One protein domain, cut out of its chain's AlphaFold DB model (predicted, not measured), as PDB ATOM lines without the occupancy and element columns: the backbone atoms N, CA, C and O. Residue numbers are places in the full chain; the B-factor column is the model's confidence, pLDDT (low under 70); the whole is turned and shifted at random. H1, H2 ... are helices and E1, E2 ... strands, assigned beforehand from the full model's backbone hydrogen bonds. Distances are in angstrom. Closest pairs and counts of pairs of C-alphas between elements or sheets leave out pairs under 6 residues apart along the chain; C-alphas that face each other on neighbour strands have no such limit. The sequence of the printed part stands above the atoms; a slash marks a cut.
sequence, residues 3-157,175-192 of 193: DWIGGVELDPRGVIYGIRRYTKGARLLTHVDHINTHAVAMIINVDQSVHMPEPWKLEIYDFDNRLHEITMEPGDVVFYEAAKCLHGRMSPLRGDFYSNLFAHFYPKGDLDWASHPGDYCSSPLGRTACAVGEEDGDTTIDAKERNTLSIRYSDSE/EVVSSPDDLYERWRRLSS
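Overview. This is residues 3 to 157 and 175 to 192 of the 193 residues of the protein "Hypothetical protein" of Symbiodinium microadriaticum (UniProt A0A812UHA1). Little of this domain is regular, but two five-stranded sheets stand face to face as a sandwich, E1 E8 E3 E6 E10 against E2 E7 E4 E5 E9, with H1 set off from both. Of 173 printed residues 64 are in named elements, mostly strand: E1 to E10, then H1. Both sheets are mixed. The whole is compact and rounded, 45 by 42 by 37 A, radius of gyration of the C-alphas 16.4 A.

Arrangement. Begin with the twisted sheet; quoted pairs are within hydrogen-bond range. E8, residues 97 to 105, is antiparallel to E1, 15 to 23, at N 15 and O 104, 2.8 A, and to E3, 40 to 48, at N 42 and O 103, 2.8 A. E6, 77 to 80, is antiparallel to E3 at N 43 and O 78, 2.9 A, and parallel to E10, 148 to 150, at N 79 and O 149, 2.9 A. In the other sheet E7, 87 to 89, is antiparallel to E2, 28 to 31, at N 28 and O 89, 3.0 A, and to E4, 58 to 61, at N 59 and O 88, 2.9 A. E5, 67 to 71, forms a hairpin with E4 at N 58 and O 70, 2.9 A, and is parallel to E9, 139 to 142, at N 69 and O 139, 3.0 A. H1, 181 to 190, is on neither sheet; its every O i to N i+4 pair is within range.

Along the chain. Find C-alpha 15 at (-29.575, 15.586, -22.316), where E1 begins its 23.5 A; E3 spans 23.7 A, E8 26.5 A. H1 ends at C-alpha 190, (-28.983, -9.625, -30.012).

Size, cuts and confidence. Residues 158 to 174 are not printed; C-alphas 157 and 175 are 17.1 A apart. The link E8 to E9 is long, 33 residues. The model's pLDDT is under 70 in residues 114 to 157 and 175 to 192.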
ATOM      1  N   ASP A   3     -32.673  24.125 -37.326       83.00
ATOM      2  CA  ASP A   3     -32.576  24.361 -38.778       83.00
ATOM      3  C   ASP A   3     -32.090  23.125 -39.556       83.00
ATOM      4  O   ASP A   3     -32.490  22.890 -40.694       83.00
ATOM      5  N   TRP A   4     -31.223  22.310 -38.942       77.38
ATOM      6  CA  TRP A   4     -30.706  21.095 -39.572       77.38
ATOM      7  C   TRP A   4     -31.811  20.036 -39.723       77.38
ATOM      8  O   TRP A   4     -31.912  19.437 -40.791       77.38
ATOM      9  N   ILE A   5     -32.698  19.892 -38.735       77.56
ATOM     10  CA  ILE A   5     -33.854  18.976 -38.779       77.56
ATOM     11  C   ILE A   5     -35.116  19.569 -39.425       77.56
ATOM     12  O   ILE A   5     -36.219  19.100 -39.165       77.56
ATOM     13  N   GLY A   6     -34.989  20.614 -40.246       77.44
ATOM     14  CA  GLY A   6     -36.137  21.189 -40.958       77.44
ATOM     15  C   GLY A   6     -37.031  22.081 -40.092       77.44
ATOM     16  O   GLY A   6     -38.226  22.198 -40.348       77.44
ATOM     17  N   GLY A   7     -36.470  22.718 -39.061       79.62
ATOM     18  CA  GLY A   7     -37.169  23.715 -38.242       79.62
ATOM     19  C   GLY A   7     -38.074  23.135 -37.154       79.62
ATOM     20  O   GLY A   7     -38.874  23.868 -36.574       79.62
ATOM     21  N   VAL A   8     -37.961  21.837 -36.864       84.19
ATOM     22  CA  VAL A   8     -38.639  21.217 -35.721       84.19
ATOM     23  C   VAL A   8     -38.062  21.787 -34.423       84.19
ATOM     24  O   VAL A   8     -36.852  21.739 -34.204       84.19
ATOM     25  N   GLU A   9     -38.928  22.325 -33.562       89.44
ATOM     26  CA  GLU A   9     -38.526  22.858 -32.258       89.44
ATOM     27  C   GLU A   9     -38.089  21.708 -31.335       89.44
ATOM     28  O   GLU A   9     -38.799  20.709 -31.184       89.44
ATOM     29  N   LEU A  10     -36.929  21.843 -30.697       89.62
ATOM     30  CA  LEU A  10     -36.365  20.867 -29.769       89.62
ATOM     31  C   LEU A  10     -36.645  21.274 -28.322       89.62
ATOM     32  O   LEU A  10     -36.689  22.456 -27.975       89.62
ATOM     33  N   ASP A  11     -36.819  20.293 -27.434       90.31
ATOM     34  CA  ASP A  11     -36.937  20.588 -26.009       90.31
ATOM     35  C   ASP A  11     -35.593  21.130 -25.483       90.31
ATOM     36  O   ASP A  11     -34.589  20.407 -25.492       90.31
ATOM     37  N   PRO A  12     -35.542  22.378 -24.978       88.38
ATOM     38  CA  PRO A  12     -34.287  23.021 -24.599       88.38
ATOM     39  C   PRO A  12     -33.636  22.379 -23.370       88.38
ATOM     40  O   PRO A  12     -32.484  22.682 -23.065       88.38
ATOM     41  N   ARG A  13     -34.354  21.512 -22.638       88.88
ATOM     42  CA  ARG A  13     -33.787  20.799 -21.488       88.88
ATOM     43  C   ARG A  13     -32.743  19.781 -21.927       88.88
ATOM     44  O   ARG A  13     -31.778  19.612 -21.187       88.88
ATOM     45  N   GLY A  14     -32.918  19.169 -23.105       86.69
ATOM     46  CA  GLY A  14     -32.002  18.193 -23.700       86.69
ATOM     47  C   GLY A  14     -31.456  17.135 -22.729       86.69
ATOM     48  O   GLY A  14     -31.919  16.959 -21.603       86.69
ATOM     49  N   VAL A  15     -30.433  16.412 -23.168       90.12
ATOM     50  CA  VAL A  15     -29.575  15.586 -22.316       90.12
ATOM     51  C   VAL A  15     -28.136  15.853 -22.722       90.12
ATOM     52  O   VAL A  15     -27.653  15.352 -23.737       90.12
ATOM     53  N   ILE A  16     -27.444  16.665 -21.929       91.19
ATOM     54  CA  ILE A  16     -26.028  16.960 -22.138       91.19
ATOM     55  C   ILE A  16     -25.230  16.108 -21.168       91.19
ATOM     56  O   ILE A  16     -25.283  16.302 -19.952       91.19
ATOM     57  N   TYR A  17     -24.461  15.176 -21.714       80.88
ATOM     58  CA  TYR A  17     -23.410  14.545 -20.940       80.88
ATOM     59  C   TYR A  17     -22.215  15.495 -20.944       80.88
ATOM     60  O   TYR A  17     -21.859  16.050 -21.983       80.88
ATOM     61  N   GLY A  18     -21.599  15.708 -19.780       87.25
ATOM     62  CA  GLY A  18     -20.356  16.475 -19.696       87.25
ATOM     63  C   GLY A  18     -19.250  15.889 -20.585       87.25
ATOM     64  O   GLY A  18     -19.416  14.852 -21.229       87.25
ATOM     65  N   ILE A  19     -18.087  16.537 -20.602       95.12
ATOM     66  CA  ILE A  19     -16.968  16.099 -21.442       95.12
ATOM     67  C   ILE A  19     -16.537  14.685 -21.040       95.12
ATOM     68  O   ILE A  19     -16.142  14.437 -19.898       95.12
ATOM     69  N   ARG A  20     -16.568  13.760 -22.001       96.56
ATOM     70  CA  ARG A  20     -16.064  12.399 -21.833       96.56
ATOM     71  C   ARG A  20     -14.704  12.288 -22.506       96.56
ATOM     72  O   ARG A  20     -14.592  12.436 -23.720       96.56
ATOM     73  N   ARG A  21     -13.680  11.996 -21.702       96.81
ATOM     74  CA  ARG A  21     -12.314  11.742 -22.164       96.81
ATOM     75  C   ARG A  21     -12.071  10.244 -22.282       96.81
ATOM     76  O   ARG A  21     -12.157   9.513 -21.298       96.81
ATOM     77  N   TYR A  22     -11.733   9.813 -23.482       97.75
ATOM     78  CA  TYR A  22     -11.246   8.480 -23.794       97.75
ATOM     79  C   TYR A  22      -9.722   8.477 -23.727       97.75
ATOM     80  O   TYR A  22      -9.083   9.475 -24.057       97.75
ATOM     81  N   THR A  23      -9.144   7.361 -23.298       97.31
ATOM     82  CA  THR A  23      -7.694   7.150 -23.242       97.31
ATOM     83  C   THR A  23      -7.285   6.002 -24.153       97.31
ATOM     84  O   THR A  23      -8.129   5.252 -24.649       97.31
ATOM     85  N   LYS A  24      -5.982   5.876 -24.408       97.00
ATOM     86  CA  LYS A  24      -5.407   4.837 -25.269       97.00
ATOM     87  C   LYS A  24      -6.029   3.452 -25.046       97.00
ATOM     88  O   LYS A  24      -6.079   2.947 -23.929       97.00
ATOM     89  N   GLY A  25      -6.452   2.821 -26.138       96.38
ATOM     90  CA  GLY A  25      -7.103   1.510 -26.160       96.38
ATOM     91  C   GLY A  25      -8.621   1.547 -25.971       96.38
ATOM     92  O   GLY A  25      -9.260   0.509 -26.143       96.38
ATOM     93  N   ALA A  26      -9.209   2.706 -25.658       97.56
ATOM     94  CA  ALA A  26     -10.655   2.857 -25.567       97.56
ATOM     95  C   ALA A  26     -11.351   2.497 -26.883       97.56
ATOM     96  O   ALA A  26     -10.822   2.713 -27.976       97.56
ATOM     97  N   ARG A  27     -12.566   1.964 -26.750       96.75
ATOM     98  CA  ARG A  27     -13.481   1.631 -27.842       96.75
ATOM     99  C   ARG A  27     -14.870   2.102 -27.448       96.75
ATOM    100  O   ARG A  27     -15.230   2.014 -26.273       96.75
ATOM    101  N   LEU A  28     -15.641   2.559 -28.424       94.50
ATOM    102  CA  LEU A  28     -17.067   2.795 -28.256       94.50
ATOM    103  C   LEU A  28     -17.782   1.756 -29.105       94.50
ATOM    104  O   LEU A  28     -17.740   1.826 -30.331       94.50
ATOM    105  N   LEU A  29     -18.355   0.750 -28.449       94.25
ATOM    106  CA  LEU A  29     -19.040  -0.315 -29.168       94.25
ATOM    107  C   LEU A  29     -20.233   0.252 -29.928       94.25
ATOM    108  O   LEU A  29     -20.886   1.180 -29.459       94.25
ATOM    109  N   THR A  30     -20.495  -0.322 -31.091       91.19
ATOM    110  CA  THR A  30     -21.608   0.063 -31.947       91.19
ATOM    111  C   THR A  30     -22.949  -0.062 -31.211       91.19
ATOM    112  O   THR A  30     -23.256  -1.118 -30.653       91.19
ATOM    113  N   HIS A  31     -23.733   1.015 -31.190       91.88
ATOM    114  CA  HIS A  31     -25.017   1.115 -30.493       91.88
ATOM    115  C   HIS A  31     -25.940   2.140 -31.165       91.88
ATOM    116  O   HIS A  31     -25.547   2.831 -32.100       91.88
ATOM    117  N   VAL A  32     -27.176   2.206 -30.677       88.69
ATOM    118  CA  VAL A  32     -28.082   3.345 -30.859       88.69
ATOM    119  C   VAL A  32     -28.360   3.952 -29.490       88.69
ATOM    120  O   VAL A  32     -28.267   3.259 -28.469       88.69
ATOM    121  N   ASP A  33     -28.707   5.231 -29.465       89.44
ATOM    122  CA  ASP A  33     -29.002   5.928 -28.220       89.44
ATOM    123  C   ASP A  33     -30.423   5.669 -27.700       89.44
ATOM    124  O   ASP A  33     -31.267   5.030 -28.332       89.44
ATOM    125  N   HIS A  34     -30.696   6.169 -26.491       84.75
ATOM    126  CA  HIS A  34     -31.987   6.009 -25.835       84.75
ATOM    127  C   HIS A  34     -33.125   6.663 -26.631       84.75
ATOM    128  O   HIS A  34     -33.313   7.881 -26.612       84.75
ATOM    129  N   ILE A  35     -33.966   5.804 -27.203       80.94
ATOM    130  CA  ILE A  35     -35.126   6.128 -28.042       80.94
ATOM    131  C   ILE A  35     -36.160   7.084 -27.425       80.94
ATOM    132  O   ILE A  35     -37.004   7.585 -28.140       80.94
ATOM    133  N   ASN A  36     -36.133   7.358 -26.119       79.12
ATOM    134  CA  ASN A  36     -37.094   8.286 -25.501       79.12
ATOM    135  C   ASN A  36     -36.577   9.728 -25.435       79.12
ATOM    136  O   ASN A  36     -37.365  10.664 -25.337       79.12
ATOM    137  N   THR A  37     -35.258   9.926 -25.433       82.44
ATOM    138  CA  THR A  37     -34.646  11.227 -25.106       82.44
ATOM    139  C   THR A  37     -33.559  11.671 -26.085       82.44
ATOM    140  O   THR A  37     -33.117  12.812 -25.993       82.44
ATOM    141  N   HIS A  38     -33.121  10.796 -26.997       86.56
ATOM    142  CA  HIS A  38     -31.968  11.017 -27.875       86.56
ATOM    143  C   HIS A  38     -32.353  10.925 -29.362       86.56
ATOM    144  O   HIS A  38     -31.735  10.185 -30.122       86.56
ATOM    145  N   ALA A  39     -33.388  11.658 -29.786       86.75
ATOM    146  CA  ALA A  39     -33.801  11.687 -31.193       86.75
ATOM    147  C   ALA A  39     -32.664  12.172 -32.092       86.75
ATOM    148  O   ALA A  39     -32.304  11.520 -33.070       86.75
ATOM    149  N   VAL A  40     -32.062  13.295 -31.706       89.31
ATOM    150  CA  VAL A  40     -30.934  13.896 -32.409       89.31
ATOM    151  C   VAL A  40     -29.782  14.146 -31.464       89.31
ATOM    152  O   VAL A  40     -29.985  14.568 -30.323       89.31
ATOM    153  N   ALA A  41     -28.572  13.903 -31.952       90.88
ATOM    154  CA  ALA A  41     -27.352  14.137 -31.202       90.88
ATOM    155  C   ALA A  41     -26.459  15.172 -31.867       90.88
ATOM    156  O   ALA A  41     -26.450  15.363 -33.082       90.88
ATOM    157  N   MET A  42     -25.656  15.794 -31.017       90.94
ATOM    158  CA  MET A  42     -24.493  16.578 -31.358       90.94
ATOM    159  C   MET A  42     -23.284  15.970 -30.661       90.94
ATOM    160  O   MET A  42     -23.273  15.827 -29.434       90.94
ATOM    161  N   ILE A  43     -22.245  15.683 -31.439       94.38
ATOM    162  CA  ILE A  43     -20.910  15.396 -30.919       94.38
ATOM    163  C   ILE A  43     -20.025  16.584 -31.252       94.38
ATOM    164  O   ILE A  43     -19.932  16.972 -32.413       94.38
ATOM    165  N   ILE A  44     -19.354  17.127 -30.242       94.56
ATOM    166  CA  ILE A  44     -18.285  18.107 -30.434       94.56
ATOM    167  C   ILE A  44     -16.982  17.449 -30.015       94.56
ATOM    168  O   ILE A  44     -16.875  16.987 -28.874       94.56
ATOM    169  N   ASN A  45     -15.995  17.425 -30.908       95.88
ATOM    170  CA  ASN A  45     -14.631  17.111 -30.507       95.88
ATOM    171  C   ASN A  45     -14.056  18.340 -29.801       95.88
ATOM    172  O   ASN A  45     -13.894  19.398 -30.396       95.88
ATOM    173  N   VAL A  46     -13.821  18.221 -28.498       96.88
ATOM    174  CA  VAL A  46     -13.362  19.337 -27.663       96.88
ATOM    175  C   VAL A  46     -11.846  19.448 -27.706       96.88
ATOM    176  O   VAL A  46     -11.311  20.551 -27.766       96.88
ATOM    177  N   ASP A  47     -11.162  18.309 -27.619       97.25
ATOM    178  CA  ASP A  47      -9.706  18.224 -27.576       97.25
ATOM    179  C   ASP A  47      -9.255  16.778 -27.823       97.25
ATOM    180  O   ASP A  47      -9.876  15.826 -27.339       97.25
ATOM    181  N   GLN A  48      -8.122  16.595 -28.492       96.75
ATOM    182  CA  GLN A  48      -7.530  15.283 -28.747       96.75
ATOM    183  C   GLN A  48      -6.006  15.372 -28.733       96.75
ATOM    184  O   GLN A  48      -5.437  16.454 -28.857       96.75
ATOM    185  N   SER A  49      -5.324  14.232 -28.585       95.56
ATOM    186  CA  SER A  49      -3.859  14.233 -28.629       95.56
ATOM    187  C   SER A  49      -3.349  14.861 -29.930       95.56
ATOM    188  O   SER A  49      -3.812  14.518 -31.013       95.56
ATOM    189  N   VAL A  50      -2.350  15.745 -29.830       90.38
ATOM    190  CA  VAL A  50      -1.675  16.345 -30.999       90.38
ATOM    191  C   VAL A  50      -0.989  15.265 -31.847       90.38
ATOM    192  O   VAL A  50      -0.831  15.409 -33.056       90.38
ATOM    193  N   HIS A  51      -0.592  14.159 -31.217       85.31
ATOM    194  CA  HIS A  51       0.067  13.035 -31.869       85.31
ATOM    195  C   HIS A  51      -0.876  11.833 -31.932       85.31
ATOM    196  O   HIS A  51      -0.825  10.928 -31.097       85.31
ATOM    197  N   MET A  52      -1.743  11.829 -32.943       90.06
ATOM    198  CA  MET A  52      -2.571  10.679 -33.306       90.06
ATOM    199  C   MET A  52      -1.847   9.861 -34.386       90.06
ATOM    200  O   MET A  52      -1.642  10.384 -35.480       90.06
ATOM    201  N   PRO A  53      -1.448   8.599 -34.120       93.44
ATOM    202  CA  PRO A  53      -0.825   7.752 -35.144       93.44
ATOM    203  C   PRO A  53      -1.754   7.476 -36.332       93.44
ATOM    204  O   PRO A  53      -1.297   7.343 -37.460       93.44
ATOM    205  N   GLU A  54      -3.052   7.390 -36.051       93.25
ATOM    206  CA  GLU A  54      -4.134   7.251 -37.019       93.25
ATOM    207  C   GLU A  54      -5.373   7.999 -36.496       93.25
ATOM    208  O   GLU A  54      -5.533   8.109 -35.270       93.25
ATOM    209  N   PRO A  55      -6.248   8.523 -37.375       93.56
ATOM    210  CA  PRO A  55      -7.512   9.112 -36.960       93.56
ATOM    211  C   PRO A  55      -8.348   8.110 -36.169       93.56
ATOM    212  O   PRO A  55      -8.528   6.966 -36.583       93.56
ATOM    213  N   TRP A  56      -8.906   8.543 -35.041       96.25
ATOM    214  CA  TRP A  56      -9.946   7.762 -34.385       96.25
ATOM    215  C   TRP A  56     -11.271   8.175 -35.010       96.25
ATOM    216  O   TRP A  56     -11.752   9.279 -34.749       96.25
ATOM    217  N   LYS A  57     -11.808   7.334 -35.896       95.38
ATOM    218  CA  LYS A  57     -12.999   7.652 -36.689       95.38
ATOM    219  C   LYS A  57     -14.284   7.403 -35.900       95.38
ATOM    220  O   LYS A  57     -14.307   6.567 -34.995       95.38
ATOM    221  N   LEU A  58     -15.314   8.188 -36.194       95.44
ATOM    222  CA  LEU A  58     -16.696   7.939 -35.794       95.44
ATOM    223  C   LEU A  58     -17.376   7.188 -36.936       95.44
ATOM    224  O   LEU A  58     -17.419   7.686 -38.050       95.44
ATOM    225  N   GLU A  59     -17.875   5.999 -36.650       94.19
ATOM    226  CA  GLU A  59     -18.571   5.138 -37.600       94.19
ATOM    227  C   GLU A  59     -20.076   5.345 -37.410       94.19
ATOM    228  O   GLU A  59     -20.559   5.207 -36.283       94.19
ATOM    229  N   ILE A  60     -20.810   5.682 -38.471       89.75
ATOM    230  CA  ILE A  60     -22.274   5.825 -38.456       89.75
ATOM    231  C   ILE A  60     -22.851   5.100 -39.669       89.75
ATOM    232  O   ILE A  60     -22.448   5.376 -40.792       89.75
ATOM    233  N   TYR A  61     -23.808   4.204 -39.449       84.50
ATOM    234  CA  TYR A  61     -24.636   3.653 -40.517       84.50
ATOM    235  C   TYR A  61     -25.848   4.551 -40.741       84.50
ATOM    236  O   TYR A  61     -26.549   4.896 -39.782       84.50
ATOM    237  N   ASP A  62     -26.088   4.921 -41.995       80.50
ATOM    238  CA  ASP A  62     -27.324   5.596 -42.387       80.50
ATOM    239  C   ASP A  62     -28.497   4.608 -42.537       80.50
ATOM    240  O   ASP A  62     -28.373   3.404 -42.295       80.50
ATOM    241  N   PHE A  63     -29.660   5.131 -42.921       75.94
ATOM    242  CA  PHE A  63     -30.881   4.348 -43.114       75.94
ATOM    243  C   PHE A  63     -30.824   3.388 -44.311       75.94
ATOM    244  O   PHE A  63     -31.558   2.400 -44.331       75.94
ATOM    245  N   ASP A  64     -29.915   3.625 -45.259       78.19
ATOM    246  CA  ASP A  64     -29.647   2.744 -46.399       78.19
ATOM    247  C   ASP A  64     -28.531   1.727 -46.085       78.19
ATOM    248  O   ASP A  64     -28.051   1.014 -46.969       78.19
ATOM    249  N   ASN A  65     -28.118   1.629 -44.813       76.56
ATOM    250  CA  ASN A  65     -27.026   0.790 -44.323       76.56
ATOM    251  C   ASN A  65     -25.656   1.098 -44.945       76.56
ATOM    252  O   ASN A  65     -24.767   0.239 -44.929       76.56
ATOM    253  N   ARG A  66     -25.445   2.314 -45.459       83.06
ATOM    254  CA  ARG A  66     -24.111   2.761 -45.868       83.06
ATOM    255  C   ARG A  66     -23.322   3.183 -44.634       83.06
ATOM    256  O   ARG A  66     -23.845   3.872 -43.756       83.06
ATOM    257  N   LEU A  67     -22.066   2.748 -44.566       84.38
ATOM    258  CA  LEU A  67     -21.140   3.148 -43.515       84.38
ATOM    259  C   LEU A  67     -20.528   4.508 -43.862       84.38
ATOM    260  O   LEU A  67     -19.983   4.707 -44.945       84.38
ATOM    261  N   HIS A  68     -20.603   5.423 -42.904       85.19
ATOM    262  CA  HIS A  68     -19.941   6.717 -42.933       85.19
ATOM    263  C   HIS A  68     -18.848   6.727 -41.875       85.19
ATOM    264  O   HIS A  68     -19.121   6.635 -40.674       85.19
ATOM    265  N   GLU A  69     -17.600   6.853 -42.315       89.38
ATOM    266  CA  GLU A  69     -16.446   6.950 -41.428       89.38
ATOM    267  C   GLU A  69     -15.979   8.404 -41.307       89.38
ATOM    268  O   GLU A  69     -15.306   8.947 -42.183       89.38
ATOM    269  N   ILE A  70     -16.302   9.046 -40.189       89.44
ATOM    270  CA  ILE A  70     -16.065  10.473 -39.979       89.44
ATOM    271  C   ILE A  70     -14.766  10.696 -39.208       89.44
ATOM    272  O   ILE A  70     -14.600  10.224 -38.076       89.44
ATOM    273  N   THR A  71     -13.867  11.493 -39.781       91.81
ATOM    274  CA  THR A  71     -12.714  12.047 -39.060       91.81
ATOM    275  C   THR A  71     -13.081  13.404 -38.462       91.81
ATOM    276  O   THR A  71     -13.676  14.231 -39.144       91.81
ATOM    277  N   MET A  72     -12.735  13.625 -37.189       91.50
ATOM    278  CA  MET A  72     -12.963  14.897 -36.491       91.50
ATOM    279  C   MET A  72     -11.675  15.402 -35.830       91.50
ATOM    280  O   MET A  72     -10.898  14.609 -35.286       91.50
ATOM    281  N   GLU A  73     -11.519  16.719 -35.778       91.25
ATOM    282  CA  GLU A  73     -10.509  17.478 -35.039       91.25
ATOM    283  C   GLU A  73     -11.135  18.369 -33.958       91.25
ATOM    284  O   GLU A  73     -12.348  18.585 -33.965       91.25
ATOM    285  N   PRO A  74     -10.346  18.878 -32.989       94.62
ATOM    286  CA  PRO A  74     -10.864  19.779 -31.969       94.62
ATOM    287  C   PRO A  74     -11.559  20.995 -32.592       94.62
ATOM    288  O   PRO A  74     -10.954  21.737 -33.363       94.62
ATOM    289  N   GLY A  75     -12.822  21.203 -32.227       90.62
ATOM    290  CA  GLY A  75     -13.708  22.227 -32.777       90.62
ATOM    291  C   GLY A  75     -14.791  21.682 -33.710       90.62
ATOM    292  O   GLY A  75     -15.822  22.338 -33.854       90.62
ATOM    293  N   ASP A  76     -14.610  20.490 -34.282       91.56
ATOM    294  CA  ASP A  76     -15.585  19.916 -35.209       91.56
ATOM    295  C   ASP A  76     -16.872  19.484 -34.507       91.56
ATOM    296  O   ASP A  76     -16.861  18.935 -33.395       91.56
ATOM    297  N   VAL A  77     -17.984  19.673 -35.219       89.56
ATOM    298  CA  VAL A  77     -19.333  19.317 -34.774       89.56
ATOM    299  C   VAL A  77     -19.960  18.309 -35.735       89.56
ATOM    300  O   VAL A  77     -19.950  18.511 -36.945       89.56
ATOM    301  N   VAL A  78     -20.547  17.236 -35.206       89.62
ATOM    302  CA  VAL A  78     -21.324  16.258 -35.987       89.62
ATOM    303  C   VAL A  78     -22.759  16.209 -35.474       89.62
ATOM    304  O   VAL A  78     -22.969  16.051 -34.269       89.62
ATOM    305  N   PHE A  79     -23.727  16.299 -36.388       89.19
ATOM    306  CA  PHE A  79     -25.152  16.060 -36.129       89.19
ATOM    307  C   PHE A  79     -25.636  14.776 -36.811       89.19
ATOM    308  O   PHE A  79     -25.284  14.522 -37.966       89.19
ATOM    309  N   TYR A  80     -26.444  13.982 -36.105       88.19
ATOM    310  CA  TYR A  80     -27.020  12.731 -36.617       88.19
ATOM    311  C   TYR A  80     -28.257  12.288 -35.811       88.19
ATOM    312  O   TYR A  80     -28.491  12.762 -34.693       88.19
ATOM    313  N   GLU A  81     -29.060  11.384 -36.386       87.62
ATOM    314  CA  GLU A  81     -30.263  10.811 -35.759       87.62
ATOM    315  C   GLU A  81     -29.893   9.651 -34.820       87.62
ATOM    316  O   GLU A  81     -29.858   8.485 -35.202       87.62
ATOM    317  N   ALA A  82     -29.567   9.965 -33.568       87.12
ATOM    318  CA  ALA A  82     -28.815   9.055 -32.702       87.12
ATOM    319  C   ALA A  82     -29.566   7.812 -32.215       87.12
ATOM    320  O   ALA A  82     -28.959   6.761 -31.998       87.12
ATOM    321  N   ALA A  83     -30.885   7.899 -32.065       86.88
ATOM    322  CA  ALA A  83     -31.702   6.749 -31.692       86.88
ATOM    323  C   ALA A  83     -32.017   5.801 -32.863       86.88
ATOM    324  O   ALA A  83     -32.585   4.731 -32.636       86.88
ATOM    325  N   LYS A  84     -31.683   6.190 -34.100       82.44
ATOM    326  CA  LYS A  84     -32.010   5.434 -35.315       82.44
ATOM    327  C   LYS A  84     -30.769   4.999 -36.096       82.44
ATOM    328  O   LYS A  84     -30.715   3.859 -36.547       82.44
ATOM    329  N   CYS A  85     -29.753   5.854 -36.200       86.31
ATOM    330  CA  CYS A  85     -28.492   5.524 -36.851       86.31
ATOM    331  C   CYS A  85     -27.586   4.731 -35.905       86.31
ATOM    332  O   CYS A  85     -27.211   5.198 -34.824       86.31
ATOM    333  N   LEU A  86     -27.193   3.534 -36.333       89.81
ATOM    334  CA  LEU A  86     -26.253   2.690 -35.610       89.81
ATOM    335  C   LEU A  86     -24.853   3.322 -35.672       89.81
ATOM    336  O   LEU A  86     -24.332   3.546 -36.759       89.81
ATOM    337  N   HIS A  87     -24.226   3.597 -34.529       93.75
ATOM    338  CA  HIS A  87     -22.973   4.350 -34.497       93.75
ATOM    339  C   HIS A  87     -21.987   3.867 -33.430       93.75
ATOM    340  O   HIS A  87     -22.353   3.221 -32.446       93.75
ATOM    341  N   GLY A  88     -20.701   4.165 -33.619       95.06
ATOM    342  CA  GLY A  88     -19.644   3.751 -32.699       95.06
ATOM    343  C   GLY A  88     -18.247   4.229 -33.084       95.06
ATOM    344  O   GLY A  88     -18.048   5.061 -33.962       95.06
ATOM    345  N   ARG A  89     -17.254   3.709 -32.362       96.31
ATOM    346  CA  ARG A  89     -15.817   3.854 -32.636       96.31
ATOM    347  C   ARG A  89     -15.185   2.497 -32.358       96.31
ATOM    348  O   ARG A  89     -14.690   2.246 -31.250       96.31
ATOM    349  N   MET A  90     -15.321   1.580 -33.317       93.00
ATOM    350  CA  MET A  90     -15.019   0.165 -33.101       93.00
ATOM    351  C   MET A  90     -13.526  -0.106 -33.076       93.00
ATOM    352  O   MET A  90     -13.081  -0.973 -32.313       93.00
ATOM    353  N   SER A  91     -12.756   0.647 -33.857       94.94
ATOM    354  CA  SER A  91     -11.296   0.626 -33.795       94.94
ATOM    355  C   SER A  91     -10.797   1.201 -32.462       94.94
ATOM    356  O   SER A  91     -11.353   2.181 -31.969       94.94
ATOM    357  N   PRO A  92      -9.773   0.612 -31.817       96.75
ATOM    358  CA  PRO A  92      -9.243   1.129 -30.558       96.75
ATOM    359  C   PRO A  92      -8.496   2.451 -30.757       96.75
ATOM    360  O   PRO A  92      -7.685   2.579 -31.674       96.75
ATOM    361  N   LEU A  93      -8.687   3.402 -29.841       97.31
ATOM    362  CA  LEU A  93      -7.938   4.659 -29.832       97.31
ATOM    363  C   LEU A  93      -6.430   4.388 -29.698       97.31
ATOM    364  O   LEU A  93      -5.985   3.815 -28.700       97.31
ATOM    365  N   ARG A  94      -5.624   4.816 -30.676       96.25
ATOM    366  CA  ARG A  94      -4.155   4.665 -30.619       96.25
ATOM    367  C   ARG A  94      -3.419   5.833 -29.976       96.25
ATOM    368  O   ARG A  94      -2.327   5.613 -29.450       96.25
ATOM    369  N   GLY A  95      -3.999   7.032 -30.023       94.06
ATOM    370  CA  GLY A  95      -3.463   8.212 -29.350       94.06
ATOM    371  C   GLY A  95      -3.658   8.172 -27.835       94.06
ATOM    372  O   GLY A  95      -4.302   7.273 -27.292       94.06
ATOM    373  N   ASP A  96      -3.100   9.164 -27.147       96.19
ATOM    374  CA  ASP A  96      -3.133   9.213 -25.680       96.19
ATOM    375  C   ASP A  96      -4.525   9.532 -25.137       96.19
ATOM    376  O   ASP A  96      -4.944   8.961 -24.125       96.19
ATOM    377  N   PHE A  97      -5.247  10.430 -25.815       97.38
ATOM    378  CA  PHE A  97      -6.595  10.811 -25.429       97.38
ATOM    379  C   PHE A  97      -7.433  11.384 -26.575       97.38
ATOM    380  O   PHE A  97      -6.900  11.866 -27.575       97.38
ATOM    381  N   TYR A  98      -8.748  11.377 -26.358       98.12
ATOM    382  CA  TYR A  98      -9.758  11.995 -27.213       98.12
ATOM    383  C   TYR A  98     -10.934  12.455 -26.343       98.12
ATOM    384  O   TYR A  98     -11.427  11.664 -25.537       98.12
ATOM    385  N   SER A  99     -11.375  13.706 -26.447       97.94
ATOM    386  CA  SER A  99     -12.377  14.292 -25.546       97.94
ATOM    387  C   SER A  99     -13.560  14.835 -26.333       97.94
ATOM    388  O   SER A  99     -13.407  15.785 -27.091       97.94
ATOM    389  N   ASN A 100     -14.746  14.276 -26.091       97.12
ATOM    390  CA  ASN A 100     -15.974  14.703 -26.757       97.12
ATOM    391  C   ASN A 100     -17.001  15.237 -25.762       97.12
ATOM    392  O   ASN A 100     -17.143  14.706 -24.657       97.12
ATOM    393  N   LEU A 101     -17.748  16.250 -26.190       95.62
ATOM    394  CA  LEU A 101     -19.021  16.633 -25.589       95.62
ATOM    395  C   LEU A 101     -20.149  15.960 -26.375       95.62
ATOM    396  O   LEU A 101     -20.123  15.961 -27.605       95.62
ATOM    397  N   PHE A 102     -21.131  15.417 -25.658       94.62
ATOM    398  CA  PHE A 102     -22.305  14.781 -26.248       94.62
ATOM    399  C   PHE A 102     -23.558  15.496 -25.753       94.62
ATOM    400  O   PHE A 102     -23.791  15.577 -24.544       94.62
ATOM    401  N   ALA A 103     -24.367  15.994 -26.678       93.69
ATOM    402  CA  ALA A 103     -25.648  16.611 -26.372       93.69
ATOM    403  C   ALA A 103     -26.743  15.957 -27.205       93.69
ATOM    404  O   ALA A 103     -26.576  15.777 -28.407       93.69
ATOM    405  N   HIS A 104     -27.857  15.629 -26.563       93.38
ATOM    406  CA  HIS A 104     -28.984  14.962 -27.191       93.38
ATOM    407  C   HIS A 104     -30.252  15.762 -26.974       93.38
ATOM    408  O   HIS A 104     -30.429  16.390 -25.928       93.38
ATOM    409  N   PHE A 105     -31.132  15.731 -27.959       92.19
ATOM    410  CA  PHE A 105     -32.392  16.444 -27.922       92.19
ATOM    411  C   PHE A 105     -33.498  15.576 -28.505       92.19
ATOM    412  O   PHE A 105     -33.257  14.598 -29.215       92.19
ATOM    413  N   TYR A 106     -34.724  15.961 -28.190       88.94
ATOM    414  CA  TYR A 106     -35.945  15.389 -28.732       88.94
ATOM    415  C   TYR A 106     -36.909  16.533 -29.065       88.94
ATOM    416  O   TYR A 106     -36.756  17.628 -28.504       88.94
ATOM    417  N   PRO A 107     -37.868  16.329 -29.980       88.31
ATOM    418  CA  PRO A 107     -38.788  17.385 -30.365       88.31
ATOM    419  C   PRO A 107     -39.654  17.830 -29.190       88.31
ATOM    420  O   PRO A 107     -40.130  17.036 -28.374       88.31
ATOM    421  N   LYS A 108     -39.867  19.136 -29.101       87.25
ATOM    422  CA  LYS A 108     -40.633  19.742 -28.024       87.25
ATOM    423  C   LYS A 108     -42.108  19.380 -28.156       87.25
ATOM    424  O   LYS A 108     -42.743  19.655 -29.167       87.25
ATOM    425  N   GLY A 109     -42.674  18.828 -27.085       83.50
ATOM    426  CA  GLY A 109     -44.101  18.496 -27.027       83.50
ATOM    427  C   GLY A 109     -44.495  17.224 -27.783       83.50
ATOM    428  O   GLY A 109     -45.674  16.884 -27.777       83.50
ATOM    429  N   ASP A 110     -43.533  16.508 -28.363       78.44
ATOM    430  CA  ASP A 110     -43.741  15.215 -29.009       78.44
ATOM    431  C   ASP A 110     -43.048  14.123 -28.186       78.44
ATOM    432  O   ASP A 110     -41.827  13.981 -28.209       78.44
ATOM    433  N   LEU A 111     -43.824  13.398 -27.378       71.56
ATOM    434  CA  LEU A 111     -43.316  12.318 -26.523       71.56
ATOM    435  C   LEU A 111     -43.369  10.946 -27.205       71.56
ATOM    436  O   LEU A 111     -42.652  10.042 -26.783       71.56
ATOM    437  N   ASP A 112     -44.173  10.807 -28.261       72.12
ATOM    438  CA  ASP A 112     -44.355   9.560 -29.019       72.12
ATOM    439  C   ASP A 112     -43.521   9.549 -30.301       72.12
ATOM    440  O   ASP A 112     -43.722   8.751 -31.214       72.12
ATOM    441  N   TRP A 113     -42.539  10.431 -30.329       73.75
ATOM    442  CA  TRP A 113     -41.751  10.817 -31.473       73.75
ATOM    443  C   TRP A 113     -41.047   9.649 -32.168       73.75
ATOM    444  O   TRP A 113     -40.887   9.627 -33.387       73.75
ATOM    445  N   ALA A 114     -40.678   8.642 -31.379       68.06
ATOM    446  CA  ALA A 114     -40.043   7.412 -31.824       68.06
ATOM    447  C   ALA A 114     -40.979   6.484 -32.605       68.06
ATOM    448  O   ALA A 114     -40.514   5.592 -33.312       68.06
ATOM    449  N   SER A 115     -42.288   6.672 -32.452       67.25
ATOM    450  CA  SER A 115     -43.325   5.874 -33.103       67.25
ATOM    451  C   SER A 115     -43.679   6.406 -34.491       67.25
ATOM    452  O   SER A 115     -44.417   5.741 -35.218       67.25
ATOM    453  N   HIS A 116     -43.186   7.593 -34.868       64.38
ATOM    454  CA  HIS A 116     -43.406   8.135 -36.201       64.38
ATOM    455  C   HIS A 116     -42.652   7.290 -37.240       64.38
ATOM    456  O   HIS A 116     -41.432   7.135 -37.130       64.38
ATOM    457  N   PRO A 117     -43.355   6.732 -38.247       51.62
ATOM    458  CA  PRO A 117     -42.695   6.074 -39.364       51.62
ATOM    459  C   PRO A 117     -41.918   7.123 -40.171       51.62
ATOM    460  O   PRO A 117     -42.491   8.132 -40.578       51.62
ATOM    461  N   GLY A 118     -40.627   6.877 -40.401       53.38
ATOM    462  CA  GLY A 118     -39.742   7.766 -41.163       53.38
ATOM    463  C   GLY A 118     -38.891   8.714 -40.314       53.38
ATOM    464  O   GLY A 118     -39.041   8.819 -39.095       53.38
ATOM    465  N   ASP A 119     -37.937   9.366 -40.967       52.97
ATOM    466  CA  ASP A 119     -36.940  10.260 -40.369       52.97
ATOM    467  C   ASP A 119     -37.580  11.598 -40.000       52.97
ATOM    468  O   ASP A 119     -38.472  12.075 -40.704       52.97
ATOM    469  N   TYR A 120     -37.127  12.266 -38.937       49.50
ATOM    470  CA  TYR A 120     -37.694  13.579 -38.577       49.50
ATOM    471  C   TYR A 120     -37.535  14.619 -39.677       49.50
ATOM    472  O   TYR A 120     -38.362  15.524 -39.816       49.50
ATOM    473  N   CYS A 121     -36.495  14.442 -40.489       40.75
ATOM    474  CA  CYS A 121     -36.196  15.284 -41.631       40.75
ATOM    475  C   CYS A 121     -37.175  15.098 -42.812       40.75
ATOM    476  O   CYS A 121     -37.116  15.881 -43.756       40.75
ATOM    477  N   SER A 122     -38.087  14.113 -42.767       40.72
ATOM    478  CA  SER A 122     -39.133  13.889 -43.784       40.72
ATOM    479  C   SER A 122     -40.443  14.652 -43.513       40.72
ATOM    480  O   SER A 122     -41.426  14.497 -44.240       40.72
ATOM    481  N   SER A 123     -40.471  15.519 -42.491       34.59
ATOM    482  CA  SER A 123     -41.627  16.385 -42.231       34.59
ATOM    483  C   SER A 123     -41.896  17.349 -43.406       34.59
ATOM    484  O   SER A 123     -40.947  17.871 -43.989       34.59
ATOM    485  N   PRO A 124     -43.166  17.682 -43.735       32.12
ATOM    486  CA  PRO A 124     -43.557  18.384 -44.973       32.12
ATOM    487  C   PRO A 124     -43.077  19.841 -45.109       32.12
ATOM    488  O   PRO A 124     -43.461  20.544 -46.045       32.12
ATOM    489  N   LEU A 125     -42.293  20.338 -44.157       32.09
ATOM    490  CA  LEU A 125     -41.834  21.719 -44.090       32.09
ATOM    491  C   LEU A 125     -40.430  21.807 -44.686       32.09
ATOM    492  O   LEU A 125     -39.440  22.009 -43.992       32.09
ATOM    493  N   GLY A 126     -40.363  21.623 -46.005       34.03
ATOM    494  CA  GLY A 126     -39.127  21.734 -46.763       34.03
ATOM    495  C   GLY A 126     -38.372  23.032 -46.468       34.03
ATOM    496  O   GLY A 126     -38.952  24.119 -46.540       34.03
ATOM    497  N   ARG A 127     -37.071  22.903 -46.177       27.98
ATOM    498  CA  ARG A 127     -35.973  23.734 -46.706       27.98
ATOM    499  C   ARG A 127     -34.605  23.221 -46.220       27.98
ATOM    500  O   ARG A 127     -34.401  22.860 -45.070       27.98
ATOM    501  N   THR A 128     -33.705  23.196 -47.193       27.61
ATOM    502  CA  THR A 128     -32.353  22.642 -47.348       27.61
ATOM    503  C   THR A 128     -31.305  22.974 -46.271       27.61
ATOM    504  O   THR A 128     -31.173  24.128 -45.875       27.61
ATOM    505  N   ALA A 129     -30.442  21.990 -45.954       27.00
ATOM    506  CA  ALA A 129     -28.975  22.149 -45.885       27.00
ATOM    507  C   ALA A 129     -28.279  20.766 -45.893       27.00
ATOM    508  O   ALA A 129     -27.805  20.289 -44.860       27.00
ATOM    509  N   CYS A 130     -28.260  20.090 -47.047       28.84
ATOM    510  CA  CYS A 130     -27.500  18.852 -47.235       28.84
ATOM    511  C   CYS A 130     -26.023  19.170 -47.475       28.84
ATOM    512  O   CYS A 130     -25.672  19.898 -48.401       28.84
ATOM    513  N   ALA A 131     -25.158  18.569 -46.666       29.41
ATOM    514  CA  ALA A 131     -23.780  18.326 -47.040       29.41
ATOM    515  C   ALA A 131     -23.711  16.935 -47.681       29.41
ATOM    516  O   ALA A 131     -23.347  15.970 -47.026       29.41
ATOM    517  N   VAL A 132     -24.126  16.828 -48.946       33.12
ATOM    518  CA  VAL A 132     -23.905  15.616 -49.746       33.12
ATOM    519  C   VAL A 132     -22.397  15.466 -49.967       33.12
ATOM    520  O   VAL A 132     -21.724  16.416 -50.385       33.12
ATOM    521  N   GLY A 133     -21.850  14.313 -49.594       28.52
ATOM    522  CA  GLY A 133     -20.754  13.704 -50.334       28.52
ATOM    523  C   GLY A 133     -21.426  12.801 -51.356       28.52
ATOM    524  O   GLY A 133     -21.994  11.781 -50.981       28.52
ATOM    525  N   GLU A 134     -21.483  13.239 -52.609       30.80
ATOM    526  CA  GLU A 134     -21.869  12.372 -53.718       30.80
ATOM    527  C   GLU A 134     -20.741  11.358 -53.902       30.80
ATOM    528  O   GLU A 134     -19.677  11.746 -54.363       30.80
ATOM    529  N   GLU A 135     -20.935  10.104 -53.494       33.19
ATOM    530  CA  GLU A 135     -20.270   8.933 -54.080       33.19
ATOM    531  C   GLU A 135     -20.898   7.652 -53.502       33.19
ATOM    532  O   GLU A 135     -20.962   7.458 -52.288       33.19
ATOM    533  N   ASP A 136     -21.410   6.793 -54.386       35.19
ATOM    534  CA  ASP A 136     -21.965   5.481 -54.051       35.19
ATOM    535  C   ASP A 136     -20.866   4.577 -53.455       35.19
ATOM    536  O   ASP A 136     -20.050   4.010 -54.184       35.19
ATOM    537  N   GLY A 137     -20.822   4.430 -52.125       41.56
ATOM    538  CA  GLY A 137     -19.840   3.572 -51.454       41.56
ATOM    539  C   GLY A 137     -19.762   3.740 -49.933       41.56
ATOM    540  O   GLY A 137     -20.478   4.541 -49.342       41.56
ATOM    541  N   ASP A 138     -18.903   2.929 -49.306       44.88
ATOM    542  CA  ASP A 138     -18.383   3.154 -47.949       44.88
ATOM    543  C   ASP A 138     -17.487   4.398 -47.996       44.88
ATOM    544  O   ASP A 138     -16.448   4.394 -48.666       44.88
ATOM    545  N   THR A 139     -17.927   5.482 -47.360       57.94
ATOM    546  CA  THR A 139     -17.355   6.814 -47.584       57.94
ATOM    547  C   THR A 139     -16.657   7.304 -46.324       57.94
ATOM    548  O   THR A 139     -17.249   7.430 -45.249       57.94
ATOM    549  N   THR A 140     -15.367   7.632 -46.451       56.09
ATOM    550  CA  THR A 140     -14.651   8.391 -45.419       56.09
ATOM    551  C   THR A 140     -14.938   9.877 -45.612       56.09
ATOM    552  O   THR A 140     -14.657  10.428 -46.674       56.09
ATOM    553  N   ILE A 141     -15.451  10.536 -44.574       67.12
ATOM    554  CA  ILE A 141     -15.798  11.959 -44.597       67.12
ATOM    555  C   ILE A 141     -14.866  12.727 -43.652       67.12
ATOM    556  O   ILE A 141     -14.745  12.393 -42.469       67.12
ATOM    557  N   ASP A 142     -14.215  13.775 -44.160       56.78
ATOM    558  CA  ASP A 142     -13.436  14.709 -43.343       56.78
ATOM    559  C   ASP A 142     -14.320  15.891 -42.904       56.78
ATOM    560  O   ASP A 142     -14.816  16.658 -43.733       56.78
ATOM    561  N   ALA A 143     -14.538  16.049 -41.593       55.97
ATOM    562  CA  ALA A 143     -15.333  17.153 -41.053       55.97
ATOM    563  C   ALA A 143     -14.674  18.536 -41.265       55.97
ATOM    564  O   ALA A 143     -15.379  19.554 -41.268       55.97
ATOM    565  N   LYS A 144     -13.358  18.582 -41.528       43.00
ATOM    566  CA  LYS A 144     -12.592  19.822 -41.745       43.00
ATOM    567  C   LYS A 144     -13.093  20.672 -42.897       43.00
ATOM    568  O   LYS A 144     -12.950  21.891 -42.858       43.00
ATOM    569  N   GLU A 145     -13.661  20.063 -43.934       41.72
ATOM    570  CA  GLU A 145     -14.095  20.827 -45.106       41.72
ATOM    571  C   GLU A 145     -15.281  21.751 -44.789       41.72
ATOM    572  O   GLU A 145     -15.579  22.650 -45.578       41.72
ATOM    573  N   ARG A 146     -15.971  21.562 -43.647       45.47
ATOM    574  CA  ARG A 146     -17.225  22.275 -43.354       45.47
ATOM    575  C   ARG A 146     -17.402  22.765 -41.908       45.47
ATOM    576  O   ARG A 146     -18.431  23.381 -41.644       45.47
ATOM    577  N   ASN A 147     -16.468  22.521 -40.973       38.56
ATOM    578  CA  ASN A 147     -16.579  22.778 -39.509       38.56
ATOM    579  C   ASN A 147     -17.806  22.135 -38.814       38.56
ATOM    580  O   ASN A 147     -17.968  22.189 -37.594       38.56
ATOM    581  N   THR A 148     -18.732  21.571 -39.580       45.97
ATOM    582  CA  THR A 148     -19.957  20.922 -39.146       45.97
ATOM    583  C   THR A 148     -20.311  19.884 -40.198       45.97
ATOM    584  O   THR A 148     -20.486  20.222 -41.371       45.97
ATOM    585  N   LEU A 149     -20.428  18.628 -39.780       53.22
ATOM    586  CA  LEU A 149     -20.887  17.540 -40.630       53.22
ATOM    587  C   LEU A 149     -22.284  17.094 -40.206       53.22
ATOM    588  O   LEU A 149     -22.583  16.941 -39.021       53.22
ATOM    589  N   SER A 150     -23.133  16.850 -41.196       55.22
ATOM    590  CA  SER A 150     -24.451  16.266 -41.002       55.22
ATOM    591  C   SER A 150     -24.609  15.030 -41.867       55.22
ATOM    592  O   SER A 150     -24.447  15.137 -43.082       55.22
ATOM    593  N   ILE A 151     -25.006  13.913 -41.269       52.81
ATOM    594  CA  ILE A 151     -25.480  12.752 -42.025       52.81
ATOM    595  C   ILE A 151     -26.997  12.890 -42.168       52.81
ATOM    596  O   ILE A 151     -27.698  13.090 -41.174       52.81
ATOM    597  N   ARG A 152     -27.486  12.863 -43.412       50.12
ATOM    598  CA  ARG A 152     -28.911  12.924 -43.768       50.12
ATOM    599  C   ARG A 152     -29.234  11.852 -44.807       50.12
ATOM    600  O   ARG A 152     -28.347  11.422 -45.535       50.12
ATOM    601  N   TYR A 153     -30.513  11.517 -44.907       37.38
ATOM    602  CA  TYR A 153     -31.090  10.753 -46.007       37.38
ATOM    603  C   TYR A 153     -31.132  11.559 -47.321       37.38
ATOM    604  O   TYR A 153     -31.381  12.768 -47.310       37.38
ATOM    605  N   SER A 154     -30.963  10.869 -48.449       35.06
ATOM    606  CA  SER A 154     -31.472  11.263 -49.769       35.06
ATOM    607  C   SER A 154     -31.960   9.997 -50.464       35.06
ATOM    608  O   SER A 154     -31.239   9.000 -50.457       35.06
ATOM    609  N   ASP A 155     -33.160  10.028 -51.042       31.81
ATOM    610  CA  ASP A 155     -33.707   8.867 -51.741       31.81
ATOM    611  C   ASP A 155     -32.819   8.414 -52.912       31.81
ATOM    612  O   ASP A 155     -31.994   9.164 -53.442       31.81
ATOM    613  N   SER A 156     -33.000   7.160 -53.335       31.69
ATOM    614  CA  SER A 156     -32.259   6.536 -54.439       31.69
ATOM    615  C   SER A 156     -32.487   7.200 -55.805       31.69
ATOM    616  O   SER A 156     -31.928   6.745 -56.801       31.69
ATOM    617  N   GLU A 157     -33.326   8.236 -55.886       34.44
ATOM    618  CA  GLU A 157     -33.651   8.937 -57.126       34.44
ATOM    619  C   GLU A 157     -33.133  10.381 -57.166       34.44
ATOM    620  O   GLU A 157     -33.311  11.051 -58.188       34.44
ATOM    621  N   GLU A 175     -39.061  -6.799 -57.018       29.66
ATOM    622  CA  GLU A 175     -38.271  -7.492 -55.979       29.66
ATOM    623  C   GLU A 175     -36.777  -7.586 -56.352       29.66
ATOM    624  O   GLU A 175     -36.490  -8.083 -57.435       29.66
ATOM    625  N   VAL A 176     -35.856  -7.241 -55.428       24.50
ATOM    626  CA  VAL A 176     -34.694  -8.051 -54.953       24.50
ATOM    627  C   VAL A 176     -34.072  -7.399 -53.687       24.50
ATOM    628  O   VAL A 176     -33.523  -6.310 -53.769       24.50
ATOM    629  N   VAL A 177     -34.170  -8.119 -52.549       26.22
ATOM    630  CA  VAL A 177     -33.231  -8.330 -51.398       26.22
ATOM    631  C   VAL A 177     -32.365  -7.142 -50.916       26.22
ATOM    632  O   VAL A 177     -31.570  -6.626 -51.682       26.22
ATOM    633  N   SER A 178     -32.314  -6.707 -49.650       30.66
ATOM    634  CA  SER A 178     -32.765  -7.187 -48.329       30.66
ATOM    635  C   SER A 178     -33.203  -5.967 -47.501       30.66
ATOM    636  O   SER A 178     -32.443  -5.007 -47.411       30.66
ATOM    637  N   SER A 179     -34.411  -6.001 -46.926       34.69
ATOM    638  CA  SER A 179     -35.054  -4.846 -46.271       34.69
ATOM    639  C   SER A 179     -34.202  -4.224 -45.140       34.69
ATOM    640  O   SER A 179     -33.625  -4.979 -44.350       34.69
ATOM    641  N   PRO A 180     -34.192  -2.880 -44.995       37.97
ATOM    642  CA  PRO A 180     -33.662  -2.140 -43.838       37.97
ATOM    643  C   PRO A 180     -34.096  -2.687 -42.465       37.97
ATOM    644  O   PRO A 180     -33.373  -2.538 -41.478       37.97
ATOM    645  N   ASP A 181     -35.229  -3.392 -42.408       40.28
ATOM    646  CA  ASP A 181     -35.735  -4.049 -41.200       40.28
ATOM    647  C   ASP A 181     -34.762  -5.089 -40.617       40.28
ATOM    648  O   ASP A 181     -34.758  -5.326 -39.410       40.28
ATOM    649  N   ASP A 182     -33.914  -5.719 -41.438       39.81
ATOM    650  CA  ASP A 182     -33.184  -6.926 -41.035       39.81
ATOM    651  C   ASP A 182     -31.988  -6.628 -40.109       39.81
ATOM    652  O   ASP A 182     -31.685  -7.417 -39.216       39.81
ATOM    653  N   LEU A 183     -31.327  -5.469 -40.233       41.28
ATOM    654  CA  LEU A 183     -30.205  -5.095 -39.354       41.28
ATOM    655  C   LEU A 183     -30.672  -4.515 -38.012       41.28
ATOM    656  O   LEU A 183     -30.116  -4.878 -36.970       41.28
ATOM    657  N   TYR A 184     -31.731  -3.700 -38.019       42.44
ATOM    658  CA  TYR A 184     -32.368  -3.206 -36.798       42.44
ATOM    659  C   TYR A 184     -33.001  -4.356 -35.995       42.44
ATOM    660  O   TYR A 184     -32.734  -4.495 -34.797       42.44
ATOM    661  N   GLU A 185     -33.748  -5.257 -36.646       42.88
ATOM    662  CA  GLU A 185     -34.327  -6.437 -35.989       42.88
ATOM    663  C   GLU A 185     -33.258  -7.432 -35.525       42.88
ATOM    664  O   GLU A 185     -33.371  -8.021 -34.443       42.88
ATOM    665  N   ARG A 186     -32.171  -7.607 -36.286       38.38
ATOM    666  CA  ARG A 186     -31.039  -8.443 -35.865       38.38
ATOM    667  C   ARG A 186     -30.329  -7.867 -34.645       38.38
ATOM    668  O   ARG A 186     -30.012  -8.638 -33.739       38.38
ATOM    669  N   TRP A 187     -30.120  -6.552 -34.566       43.91
ATOM    670  CA  TRP A 187     -29.579  -5.914 -33.364       43.91
ATOM    671  C   TRP A 187     -30.543  -6.038 -32.176       43.91
ATOM    672  O   TRP A 187     -30.132  -6.525 -31.125       43.91
ATOM    673  N   ARG A 188     -31.837  -5.729 -32.354       39.81
ATOM    674  CA  ARG A 188     -32.893  -5.872 -31.330       39.81
ATOM    675  C   ARG A 188     -32.971  -7.296 -30.750       39.81
ATOM    676  O   ARG A 188     -33.199  -7.485 -29.554       39.81
ATOM    677  N   ARG A 189     -32.745  -8.324 -31.576       38.03
ATOM    678  CA  ARG A 189     -32.669  -9.734 -31.140       38.03
ATOM    679  C   ARG A 189     -31.381 -10.082 -30.388       38.03
ATOM    680  O   ARG A 189     -31.396 -11.002 -29.573       38.03
ATOM    681  N   LEU A 190     -30.275  -9.398 -30.669       34.56
ATOM    682  CA  LEU A 190     -28.983  -9.625 -30.012       34.56
ATOM    683  C   LEU A 190     -28.846  -8.862 -28.688       34.56
ATOM    684  O   LEU A 190     -28.149  -9.341 -27.800       34.56
ATOM    685  N   SER A 191     -29.523  -7.722 -28.535       34.66
ATOM    686  CA  SER A 191     -29.496  -6.875 -27.331       34.66
ATOM    687  C   SER A 191     -30.531  -7.253 -26.261       34.66
ATOM    688  O   SER A 191     -30.524  -6.686 -25.172       34.66
ATOM    689  N   SER A 192     -31.404  -8.228 -26.538       35.91
ATOM    690  CA  SER A 192     -32.438  -8.743 -25.623       35.91
ATOM    691  C   SER A 192     -32.041 -10.036 -24.884       35.91
ATOM    692  O   SER A 192     -32.909 -10.746 -24.374       35.91
TER     693      SER A 192